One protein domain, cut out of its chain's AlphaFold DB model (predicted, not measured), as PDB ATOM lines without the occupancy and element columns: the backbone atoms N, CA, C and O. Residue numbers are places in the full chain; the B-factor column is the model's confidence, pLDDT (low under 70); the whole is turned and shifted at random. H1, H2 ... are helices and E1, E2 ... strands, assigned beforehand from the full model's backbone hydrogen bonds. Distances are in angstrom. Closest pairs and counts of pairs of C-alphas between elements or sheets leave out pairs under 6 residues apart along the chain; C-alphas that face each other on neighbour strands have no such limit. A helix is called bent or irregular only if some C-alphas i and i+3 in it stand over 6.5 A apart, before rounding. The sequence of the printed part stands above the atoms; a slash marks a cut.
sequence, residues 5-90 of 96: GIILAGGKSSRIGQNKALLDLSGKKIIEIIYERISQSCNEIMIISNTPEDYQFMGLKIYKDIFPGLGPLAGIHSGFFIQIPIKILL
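Overview. This is residues 5 to 90 of the 96 residues of the protein "NTP_transf_3 domain-containing protein" of Ignavibacteria bacterium RIFOXYD12_FULL_36_8 (UniProt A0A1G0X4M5). A small parallel sheet, E1 E2 E3, has H1 and H2 over one face and H3 slantwise over the other; residues 9 to 29 loop out between E1 and H1. The 86 printed residues run E1, H1, E2, H2, E3, H3, mixed in class, with under half in these three strands and three helices. The whole is compact, radius of gyration of the C-alphas 12.5 A, spanning 35 by 29 by 19 A.

Along the chain. E1, residues 5 to 8, begins at C-alpha 5 (16.990, 31.834, 17.966). H1 is residues 30 to 39, 14.2 A from first to last C-alpha; E2, 44 to 48, 13.4 A. H2, 52 to 58, is irregular: C-alphas 54 and 57 are 7.7 A apart. E3 is 61 to 63; H3, 72 to 82, 15.6 A, ends at C-alpha 82 (14.896, 21.612, 23.951).

Arrangement. Within hydrogen-bond range are N 7 and O 46 of E1 and E2, 2.9 A, and N 63 and O 47 of E3 and E2, 2.8 A. E1, H1, E2 and E2, H2, E3 are strand-helix-strand units, parallel neighbours with a helix between, both crossovers right-handed. H1 is over E1, the closest C-alphas being Gly 5 and Ile 38, 6.6 A. H3, on the opposite face, comes closest to E1 at the C-alphas of Gly 75 and Leu 8, 5.9 A. Every O i to N i+4 pair is within hydrogen-bond range in H1 and H3; H2 has 1 of 3, and 2 of 4 O i to N i+3 pairs.

Size, cuts and confidence. The printed part has no cut. The link from E1 to H1 is long, 21 residues. In this model pLDDT is under 70 at residues 10 to 18 and 66 to 90.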
ATOM      1  N   GLY A   5      18.294  31.369  18.417       83.50
ATOM      2  CA  GLY A   5      16.990  31.834  17.966       83.50
ATOM      3  C   GLY A   5      16.031  30.669  17.749       83.50
ATOM      4  O   GLY A   5      16.392  29.646  17.166       83.50
ATOM      5  N   ILE A   6      14.786  30.827  18.191       83.94
ATOM      6  CA  ILE A   6      13.743  29.816  18.013       83.94
ATOM      7  C   ILE A   6      12.554  30.469  17.317       83.94
ATOM      8  O   ILE A   6      11.937  31.392  17.850       83.94
ATOM      9  N   ILE A   7      12.232  29.987  16.117       83.62
ATOM     10  CA  ILE A   7      11.080  30.445  15.343       83.62
ATOM     11  C   ILE A   7       9.915  29.495  15.596       83.62
ATOM     12  O   ILE A   7       9.943  28.327  15.212       83.62
ATOM     13  N   LEU A   8       8.863  30.006  16.228       80.75
ATOM     14  CA  LEU A   8       7.640  29.250  16.485       80.75
ATOM     15  C   LEU A   8       6.735  29.327  15.254       80.75
ATOM     16  O   LEU A   8       5.959  30.267  15.095       80.75
ATOM     17  N   ALA A   9       6.858  28.338  14.373       77.12
ATOM     18  CA  ALA A   9       6.111  28.233  13.125       77.12
ATOM     19  C   ALA A   9       5.007  27.169  13.244       77.12
ATOM     20  O   ALA A   9       4.889  26.251  12.437       77.12
ATOM     21  N   GLY A  10       4.212  27.266  14.309       68.69
ATOM     22  CA  GLY A  10       3.154  26.316  14.631       68.69
ATOM     23  C   GLY A  10       1.995  26.965  15.385       68.69
ATOM     24  O   GLY A  10       2.111  28.059  15.933       68.69
ATOM     25  N   GLY A  11       0.858  26.272  15.401       60.12
ATOM     26  CA  GLY A  11      -0.362  26.705  16.080       60.12
ATOM     27  C   GLY A  11      -1.557  26.791  15.136       60.12
ATOM     28  O   GLY A  11      -1.436  27.141  13.963       60.12
ATOM     29  N   LYS A  12      -2.747  26.471  15.655       51.12
ATOM     30  CA  LYS A  12      -4.001  26.649  14.919       51.12
ATOM     31  C   LYS A  12      -4.268  28.149  14.776       51.12
ATOM     32  O   LYS A  12      -4.842  28.762  15.671       51.12
ATOM     33  N   SER A  13      -3.897  28.747  13.646       51.53
ATOM     34  CA  SER A  13      -4.511  30.007  13.209       51.53
ATOM     35  C   SER A  13      -5.942  29.722  12.750       51.53
ATOM     36  O   SER A  13      -6.278  29.837  11.588       51.53
ATOM     37  N   SER A  14      -6.824  29.320  13.663       47.06
ATOM     38  CA  SER A  14      -8.211  28.955  13.338       47.06
ATOM     39  C   SER A  14      -9.064  30.139  12.856       47.06
ATOM     40  O   SER A  14     -10.144  29.920  12.324       47.06
ATOM     41  N   ARG A  15      -8.584  31.387  12.999       50.34
ATOM     42  CA  ARG A  15      -9.243  32.600  12.464       50.34
ATOM     43  C   ARG A  15      -8.772  33.019  11.071       50.34
ATOM     44  O   ARG A  15      -9.479  33.760  10.407       50.34
ATOM     45  N   ILE A  16      -7.602  32.559  10.628       47.94
ATOM     46  CA  ILE A  16      -7.081  32.796   9.277       47.94
ATOM     47  C   ILE A  16      -6.695  31.416   8.774       47.94
ATOM     48  O   ILE A  16      -5.648  30.925   9.169       47.94
ATOM     49  N   GLY A  17      -7.557  30.764   7.990       52.97
ATOM     50  CA  GLY A  17      -7.430  29.362   7.556       52.97
ATOM     51  C   GLY A  17      -6.226  29.035   6.659       52.97
ATOM     52  O   GLY A  17      -6.328  28.161   5.809       52.97
ATOM     53  N   GLN A  18      -5.108  29.743   6.815       59.50
ATOM     54  CA  GLN A  18      -3.845  29.566   6.114       59.50
ATOM     55  C   GLN A  18      -2.679  29.598   7.112       59.50
ATOM     56  O   GLN A  18      -2.745  30.236   8.169       59.50
ATOM     57  N   ASN A  19      -1.586  28.917   6.770       72.00
ATOM     58  CA  ASN A  19      -0.366  28.920   7.567       72.00
ATOM     59  C   ASN A  19       0.286  30.318   7.527       72.00
ATOM     60  O   ASN A  19       0.956  30.671   6.559       72.00
ATOM     61  N   LYS A  20       0.095  31.118   8.587       70.06
ATOM     62  CA  LYS A  20       0.587  32.508   8.663       70.06
ATOM     63  C   LYS A  20       2.088  32.644   8.425       70.06
ATOM     64  O   LYS A  20       2.510  33.627   7.836       70.06
ATOM     65  N   ALA A  21       2.891  31.680   8.874       72.38
ATOM     66  CA  ALA A  21       4.340  31.743   8.702       72.38
ATOM     67  C   ALA A  21       4.753  31.651   7.221       72.38
ATOM     68  O   ALA A  21       5.806  32.167   6.856       72.38
ATOM     69  N   LEU A  22       3.914  31.039   6.378       80.94
ATOM     70  CA  LEU A  22       4.126  30.913   4.936       80.94
ATOM     71  C   LEU A  22       3.468  32.022   4.110       80.94
ATOM     72  O   LEU A  22       3.595  31.991   2.891       80.94
ATOM     73  N   LEU A  23       2.766  32.974   4.735       81.38
ATOM     74  CA  LEU A  23       2.177  34.091   3.998       81.38
ATOM     75  C   LEU A  23       3.277  34.945   3.374       81.38
ATOM     76  O   LEU A  23       4.245  35.308   4.046       81.38
ATOM     77  N   ASP A  24       3.082  35.284   2.106       81.69
ATOM     78  CA  ASP A  24       3.931  36.215   1.382       81.69
ATOM     79  C   ASP A  24       3.638  37.657   1.800       81.69
ATOM     80  O   ASP A  24       2.504  38.140   1.745       81.69
ATOM     81  N   LEU A  25       4.695  38.363   2.187       76.25
ATOM     82  CA  LEU A  25       4.706  39.790   2.445       76.25
ATOM     83  C   LEU A  25       5.793  40.418   1.573       76.25
ATOM     84  O   LEU A  25       6.987  40.242   1.809       76.25
ATOM     85  N   SER A  26       5.365  41.139   0.535       80.69
ATOM     86  CA  SER A  26       6.263  41.805  -0.421       80.69
ATOM     87  C   SER A  26       7.264  40.854  -1.101       80.69
ATOM     88  O   SER A  26       8.417  41.218  -1.321       80.69
ATOM     89  N   GLY A  27       6.822  39.638  -1.441       86.62
ATOM     90  CA  GLY A  27       7.636  38.634  -2.140       86.62
ATOM     91  C   GLY A  27       8.592  37.839  -1.245       86.62
ATOM     92  O   GLY A  27       9.447  37.132  -1.771       86.62
ATOM     93  N   LYS A  28       8.467  37.966   0.081       85.38
ATOM     94  CA  LYS A  28       9.125  37.092   1.058       85.38
ATOM     95  C   LYS A  28       8.097  36.492   2.000       85.38
ATOM     96  O   LYS A  28       7.197  37.191   2.467       85.38
ATOM     97  N   LYS A  29       8.277  35.233   2.376       88.44
ATOM     98  CA  LYS A  29       7.464  34.598   3.411       88.44
ATOM     99  C   LYS A  29       7.769  35.220   4.768       88.44
ATOM    100  O   LYS A  29       8.914  35.543   5.083       88.44
ATOM    101  N   ILE A  30       6.756  35.334   5.627       84.44
ATOM    102  CA  ILE A  30       6.918  35.890   6.980       84.44
ATOM    103  C   ILE A  30       8.042  35.189   7.760       84.44
ATOM    104  O   ILE A  30       8.815  35.854   8.452       84.44
ATOM    105  N   ILE A  31       8.175  33.868   7.626       86.81
ATOM    106  CA  ILE A  31       9.263  33.125   8.267       86.81
ATOM    107  C   ILE A  31      10.662  33.548   7.780       86.81
ATOM    108  O   ILE A  31      11.573  33.629   8.602       86.81
ATOM    109  N   GLU A  32      10.827  33.895   6.499       89.69
ATOM    110  CA  GLU A  32      12.094  34.400   5.944       89.69
ATOM    111  C   GLU A  32      12.442  35.755   6.560       89.69
ATOM    112  O   GLU A  32      13.565  35.974   7.002       89.69
ATOM    113  N   ILE A  33      11.450  36.640   6.680       86.19
ATOM    114  CA  ILE A  33      11.621  37.968   7.283       86.19
ATOM    115  C   ILE A  33      12.052  37.852   8.753       86.19
ATOM    116  O   ILE A  33      12.905  38.607   9.224       86.19
ATOM    117  N   ILE A  34      11.459  36.916   9.501       85.31
ATOM    118  CA  ILE A  34      11.821  36.673  10.905       85.31
ATOM    119  C   ILE A  34      13.239  36.126  10.994       85.31
ATOM    120  O   ILE A  34      14.030  36.645  11.782       85.31
ATOM    121  N   TYR A  35      13.560  35.120  10.178       89.88
ATOM    122  CA  TYR A  35      14.896  34.545  10.098       89.88
ATOM    123  C   TYR A  35      15.951  35.623   9.827       89.88
ATOM    124  O   TYR A  35      16.904  35.744  10.596       89.88
ATOM    125  N   GLU A  36      15.746  36.472   8.817       88.88
ATOM    126  CA  GLU A  36      16.665  37.562   8.475       88.88
ATOM    127  C   GLU A  36      16.911  38.498   9.665       88.88
ATOM    128  O   GLU A  36      18.061  38.811   9.975       88.88
ATOM    129  N   ARG A  37      15.857  38.882  10.395       84.94
ATOM    130  CA  ARG A  37      15.972  39.776  11.560       84.94
ATOM    131  C   ARG A  37      16.741  39.158  12.722       84.94
ATOM    132  O   ARG A  37      17.529  39.853  13.357       84.94
ATOM    133  N   ILE A  38      16.509  37.881  13.025       83.38
ATOM    134  CA  ILE A  38      17.130  37.241  14.196       83.38
ATOM    135  C   ILE A  38      18.514  36.652  13.891       83.38
ATOM    136  O   ILE A  38      19.325  36.530  14.807       83.38
ATOM    137  N   SER A  39      18.812  36.348  12.620       87.62
ATOM    138  CA  SER A  39      20.105  35.804  12.162       87.62
ATOM    139  C   SER A  39      21.301  36.682  12.503       87.62
ATOM    140  O   SER A  39      22.382  36.174  12.773       87.62
ATOM    141  N   GLN A  40      21.100  37.996  12.592       85.44
ATOM    142  CA  GLN A  40      22.158  38.938  12.956       85.44
ATOM    143  C   GLN A  40      22.536  38.880  14.443       85.44
ATOM    144  O   GLN A  40      23.602  39.351  14.827       85.44
ATOM    145  N   SER A  41      21.657  38.333  15.287       81.25
ATOM    146  CA  SER A  41      21.809  38.319  16.749       81.25
ATOM    147  C   SER A  41      21.928  36.913  17.341       81.25
ATOM    148  O   SER A  41      22.175  36.784  18.538       81.25
ATOM    149  N   CYS A  42      21.745  35.865  16.533       83.19
ATOM    150  CA  CYS A  42      21.751  34.472  16.975       83.19
ATOM    151  C   CYS A  42      22.850  33.679  16.260       83.19
ATOM    152  O   CYS A  42      23.044  33.808  15.057       83.19
ATOM    153  N   ASN A  43      23.551  32.826  17.002       86.25
ATOM    154  CA  ASN A  43      24.576  31.921  16.484       86.25
ATOM    155  C   ASN A  43      23.978  30.647  15.874       86.25
ATOM    156  O   ASN A  43      24.557  30.070  14.960       86.25
ATOM    157  N   GLU A  44      22.837  30.203  16.396       86.81
ATOM    158  CA  GLU A  44      22.075  29.063  15.892       86.81
ATOM    159  C   GLU A  44      20.607  29.472  15.783       86.81
ATOM    160  O   GLU A  44      20.125  30.276  16.585       86.81
ATOM    161  N   ILE A  45      19.893  28.946  14.787       88.31
ATOM    162  CA  ILE A  45      18.453  29.155  14.638       88.31
ATOM    163  C   ILE A  45      17.781  27.819  14.346       88.31
ATOM    164  O   ILE A  45      18.248  27.044  13.511       88.31
ATOM    165  N   MET A  46      16.660  27.573  15.017       89.75
ATOM    166  CA  MET A  46      15.800  26.421  14.771       89.75
ATOM    167  C   MET A  46      14.334  26.833  14.636       89.75
ATOM    168  O   MET A  46      13.916  27.891  15.111       89.75
ATOM    169  N   ILE A  47      13.548  25.974  13.998       87.19
ATOM    170  CA  ILE A  47      12.106  26.136  13.824       87.19
ATOM    171  C   ILE A  47      11.396  25.105  14.698       87.19
ATOM    172  O   ILE A  47      11.760  23.932  14.693       87.19
ATOM    173  N   ILE A  48      10.354  25.519  15.413       84.25
ATOM    174  CA  ILE A  48       9.421  24.604  16.076       84.25
ATOM    175  C   ILE A  48       8.109  24.606  15.298       84.25
ATOM    176  O   ILE A  48       7.447  25.642  15.199       84.25
ATOM    177  N   SER A  49       7.735  23.456  14.738       83.50
ATOM    178  CA  SER A  49       6.501  23.280  13.976       83.50
ATOM    179  C   SER A  49       5.974  21.846  14.014       83.50
ATOM    180  O   SER A  49       6.734  20.880  14.039       83.50
ATOM    181  N   ASN A  50       4.647  21.705  13.952       81.50
ATOM    182  CA  ASN A  50       3.980  20.409  13.804       81.50
ATOM    183  C   ASN A  50       3.817  19.972  12.337       81.50
ATOM    184  O   ASN A  50       3.412  18.835  12.113       81.50
ATOM    185  N   THR A  51       4.158  20.835  11.374       83.88
ATOM    186  CA  THR A  51       4.185  20.550   9.928       83.88
ATOM    187  C   THR A  51       5.593  20.810   9.370       83.88
ATOM    188  O   THR A  51       5.811  21.769   8.637       83.88
ATOM    189  N   PRO A  52       6.617  20.027   9.760       85.06
ATOM    190  CA  PRO A  52       8.004  20.279   9.353       85.06
ATOM    191  C   PRO A  52       8.222  20.318   7.832       85.06
ATOM    192  O   PRO A  52       9.094  21.044   7.357       85.06
ATOM    193  N   GLU A  53       7.422  19.576   7.069       87.50
ATOM    194  CA  GLU A  53       7.393  19.574   5.606       87.50
ATOM    195  C   GLU A  53       7.187  20.974   5.005       87.50
ATOM    196  O   GLU A  53       7.817  21.306   4.002       87.50
ATOM    197  N   ASP A  54       6.409  21.834   5.668       86.19
ATOM    198  CA  ASP A  54       6.116  23.197   5.219       86.19
ATOM    199  C   ASP A  54       7.363  24.088   5.193       86.19
ATOM    200  O   ASP A  54       7.386  25.091   4.483       86.19
ATOM    201  N   TYR A  55       8.394  23.739   5.969       88.12
ATOM    202  CA  TYR A  55       9.543  24.603   6.250       88.12
ATOM    203  C   TYR A  55      10.884  24.019   5.808       88.12
ATOM    204  O   TYR A  55      11.917  24.640   6.043       88.12
ATOM    205  N   GLN A  56      10.906  22.865   5.132       89.38
ATOM    206  CA  GLN A  56      12.156  22.240   4.670       89.38
ATOM    207  C   GLN A  56      12.995  23.162   3.776       89.38
ATOM    208  O   GLN A  56      14.224  23.119   3.824       89.38
ATOM    209  N   PHE A  57      12.339  24.047   3.019       91.38
ATOM    210  CA  PHE A  57      12.986  25.036   2.154       91.38
ATOM    211  C   PHE A  57      13.896  26.027   2.906       91.38
ATOM    212  O   PHE A  57      14.746  26.656   2.287       91.38
ATOM    213  N   MET A  58      13.750  26.145   4.232       90.94
ATOM    214  CA  MET A  58      14.594  26.992   5.082       90.94
ATOM    215  C   MET A  58      16.000  26.429   5.300       90.94
ATOM    216  O   MET A  58      16.896  27.175   5.685       90.94
ATOM    217  N   GLY A  59      16.195  25.113   5.152       91.06
ATOM    218  CA  GLY A  59      17.463  24.458   5.494       91.06
ATOM    219  C   GLY A  59      17.843  24.531   6.985       91.06
ATOM    220  O   GLY A  59      18.988  24.262   7.339       91.06
ATOM    221  N   LEU A  60      16.904  24.897   7.865       89.81
ATOM    222  CA  LEU A  60      17.108  24.992   9.314       89.81
ATOM    223  C   LEU A  60      16.736  23.685  10.018       89.81
ATOM    224  O   LEU A  60      15.972  22.875   9.496       89.81
ATOM    225  N   LYS A  61      17.236  23.492  11.245       90.25
ATOM    226  CA  LYS A  61      16.766  22.398  12.108       90.25
ATOM    227  C   LYS A  61      15.305  22.645  12.481       90.25
ATOM    228  O   LYS A  61      14.975  23.727  12.968       90.25
ATOM    229  N   ILE A  62      14.452  21.644  12.280       89.19
ATOM    230  CA  ILE A  62      13.023  21.720  12.595       89.19
ATOM    231  C   ILE A  62      12.692  20.684  13.667       89.19
ATOM    232  O   ILE A  62      12.957  19.495  13.493       89.19
ATOM    233  N   TYR A  63      12.086  21.135  14.759       85.88
ATOM    234  CA  TYR A  63      11.614  20.304  15.861       85.88
ATOM    235  C   TYR A  63      10.095  20.384  15.970       85.88
ATOM    236  O   TYR A  63       9.483  21.384  15.602       85.88
ATOM    237  N   LYS A  64       9.473  19.325  16.488       80.38
ATOM    238  CA  LYS A  64       8.039  19.341  16.789       80.38
ATOM    239  C   LYS A  64       7.780  20.048  18.112       80.38
ATOM    240  O   LYS A  64       8.618  20.018  19.011       80.38
ATOM    241  N   ASP A  65       6.617  20.681  18.217       70.19
ATOM    242  CA  ASP A  65       6.171  21.273  19.474       70.19
ATOM    243  C   ASP A  65       5.885  20.153  20.485       70.19
ATOM    244  O   ASP A  65       5.172  19.199  20.173       70.19
ATOM    245  N   ILE A  66       6.448  20.259  21.689       65.31
ATOM    246  CA  ILE A  66       6.264  19.277  22.766       65.31
ATOM    247  C   ILE A  66       4.858  19.416  23.372       65.31
ATOM    248  O   ILE A  66       4.274  18.426  23.812       65.31
ATOM    249  N   PHE A  67       4.281  20.624  23.344       62.84
ATOM    250  CA  PHE A  67       2.958  20.931  23.896       62.84
ATOM    251  C   PHE A  67       2.039  21.549  22.830       62.84
ATOM    252  O   PHE A  67       1.684  22.731  22.904       62.84
ATOM    253  N   PRO A  68       1.631  20.760  21.823       56.66
ATOM    254  CA  PRO A  68       0.912  21.276  20.671       56.66
ATOM    255  C   PRO A  68      -0.418  21.932  21.066       56.66
ATOM    256  O   PRO A  68      -1.251  21.346  21.753       56.66
ATOM    257  N   GLY A  69      -0.661  23.139  20.552       54.81
ATOM    258  CA  GLY A  69      -1.984  23.776  20.594       54.81
ATOM    259  C   GLY A  69      -2.287  24.635  21.826       54.81
ATOM    260  O   GLY A  69      -3.382  25.185  21.900       54.81
ATOM    261  N   LEU A  70      -1.328  24.828  22.734       52.84
ATOM    262  CA  LEU A  70      -1.471  25.691  23.918       52.84
ATOM    263  C   LEU A  70      -1.056  27.163  23.666       52.84
ATOM    264  O   LEU A  70      -0.863  27.947  24.594       52.84
ATOM    265  N   GLY A  71      -0.957  27.564  22.393       56.00
ATOM    266  CA  GLY A  71      -0.641  28.932  21.978       56.00
ATOM    267  C   GLY A  71       0.857  29.276  22.028       56.00
ATOM    268  O   GLY A  71       1.692  28.395  22.228       56.00
ATOM    269  N   PRO A  72       1.225  30.557  21.834       54.62
ATOM    270  CA  PRO A  72       2.625  30.984  21.725       54.62
ATOM    271  C   PRO A  72       3.483  30.613  22.943       54.62
ATOM    272  O   PRO A  72       4.636  30.234  22.782       54.62
ATOM    273  N   LEU A  73       2.908  30.651  24.151       52.91
ATOM    274  CA  LEU A  73       3.578  30.279  25.406       52.91
ATOM    275  C   LEU A  73       4.044  28.818  25.438       52.91
ATOM    276  O   LEU A  73       5.064  28.511  26.050       52.91
ATOM    277  N   ALA A  74       3.337  27.923  24.753       53.69
ATOM    278  CA  ALA A  74       3.705  26.518  24.679       53.69
ATOM    279  C   ALA A  74       4.876  26.276  23.727       53.69
ATOM    280  O   ALA A  74       5.805  25.557  24.078       53.69
ATOM    281  N   GLY A  75       4.899  26.978  22.591       51.97
ATOM    282  CA  GLY A  75       6.066  26.988  21.713       51.97
ATOM    283  C   GLY A  75       7.300  27.573  22.410       51.97
ATOM    284  O   GLY A  75       8.400  27.043  22.268       51.97
ATOM    285  N   ILE A  76       7.113  28.609  23.236       59.59
ATOM    286  CA  ILE A  76       8.170  29.163  24.092       59.59
ATOM    287  C   ILE A  76       8.697  28.090  25.056       59.59
ATOM    288  O   ILE A  76       9.904  27.871  25.120       59.59
ATOM    289  N   HIS A  77       7.807  27.391  25.769       55.16
ATOM    290  CA  HIS A  77       8.182  26.319  26.692       55.16
ATOM    291  C   HIS A  77       8.917  25.166  25.990       55.16
ATOM    292  O   HIS A  77       9.934  24.697  26.494       55.16
ATOM    293  N   SER A  78       8.466  24.758  24.802       55.72
ATOM    294  CA  SER A  78       9.151  23.757  23.977       55.72
ATOM    295  C   SER A  78      10.559  24.214  23.590       55.72
ATOM    296  O   SER A  78      11.502  23.433  23.689       55.72
ATOM    297  N   GLY A  79      10.735  25.492  23.240       55.28
ATOM    298  CA  GLY A  79      12.055  26.072  22.996       55.28
ATOM    299  C   GLY A  79      12.974  26.047  24.222       55.28
ATOM    300  O   GLY A  79      14.139  25.677  24.105       55.28
ATOM    301  N   PHE A  80      12.439  26.357  25.408       56.84
ATOM    302  CA  PHE A  80      13.168  26.252  26.678       56.84
ATOM    303  C   PHE A  80      13.535  24.810  27.052       56.84
ATOM    304  O   PHE A  80      14.616  24.572  27.580       56.84
ATOM    305  N   PHE A  81      12.654  23.842  26.796       56.25
ATOM    306  CA  PHE A  81      12.894  22.440  27.149       56.25
ATOM    307  C   PHE A  81      13.928  21.775  26.228       56.25
ATOM    308  O   PHE A  81      14.719  20.951  26.680       56.25
ATOM    309  N   ILE A  82      13.948  22.146  24.943       62.44
ATOM    310  CA  ILE A  82      14.896  21.612  23.951       62.44
ATOM    311  C   ILE A  82      16.315  22.162  24.177       62.44
ATOM    312  O   ILE A  82      17.290  21.498  23.820       62.44
ATOM    313  N   GLN A  83      16.456  23.343  24.792       51.38
ATOM    314  CA  GLN A  83      17.746  24.001  24.986       51.38
ATOM    315  C   GLN A  83      17.920  24.553  26.407       51.38
ATOM    316  O   GLN A  83      17.385  25.596  26.770       51.38
ATOM    317  N   ILE A  84      18.771  23.898  27.193       47.00
ATOM    318  CA  ILE A  84      19.289  24.421  28.463       47.00
ATOM    319  C   ILE A  84      20.822  24.522  28.303       47.00
ATOM    320  O   ILE A  84      21.405  23.503  27.929       47.00
ATOM    321  N   PRO A  85      21.525  25.656  28.568       50.75
ATOM    322  CA  PRO A  85      21.079  26.943  29.124       50.75
ATOM    323  C   PRO A  85      21.658  28.185  28.384       50.75
ATOM    324  O   PRO A  85      22.769  28.590  28.704       50.75
ATOM    325  N   ILE A  86      20.959  28.883  27.473       41.78
ATOM    326  CA  ILE A  86      21.289  30.301  27.158       41.78
ATOM    327  C   ILE A  86      20.015  31.092  26.778       41.78
ATOM    328  O   ILE A  86      19.047  30.531  26.280       41.78
ATOM    329  N   LYS A  87      20.021  32.409  27.051       44.41
ATOM    330  CA  LYS A  87      19.004  33.425  26.714       44.41
ATOM    331  C   LYS A  87      18.374  33.212  25.325       44.41
ATOM    332  O   LYS A  87      19.076  33.276  24.318       44.41
ATOM    333  N   ILE A  88      17.051  33.047  25.304       51.94
ATOM    334  CA  ILE A  88      16.229  32.846  24.102       51.94
ATOM    335  C   ILE A  88      15.570  34.175  23.716       51.94
ATOM    336  O   ILE A  88      14.927  34.817  24.550       51.94
ATOM    337  N   LEU A  89      15.716  34.584  22.453       50.19
ATOM    338  CA  LEU A  89      14.972  35.701  21.869       50.19
ATOM    339  C   LEU A  89      13.740  35.149  21.144       50.19
ATOM    340  O   LEU A  89      13.864  34.385  20.190       50.19
ATOM    341  N   LEU A  90      12.552  35.528  21.615       55.44
ATOM    342  CA  LEU A  90      11.269  35.016  21.128       55.44
ATOM    343  C   LEU A  90      10.529  36.128  20.388       55.44
ATOM    344  O   LEU A  90      10.213  37.159  20.976       55.44
TER     345      LEU A  90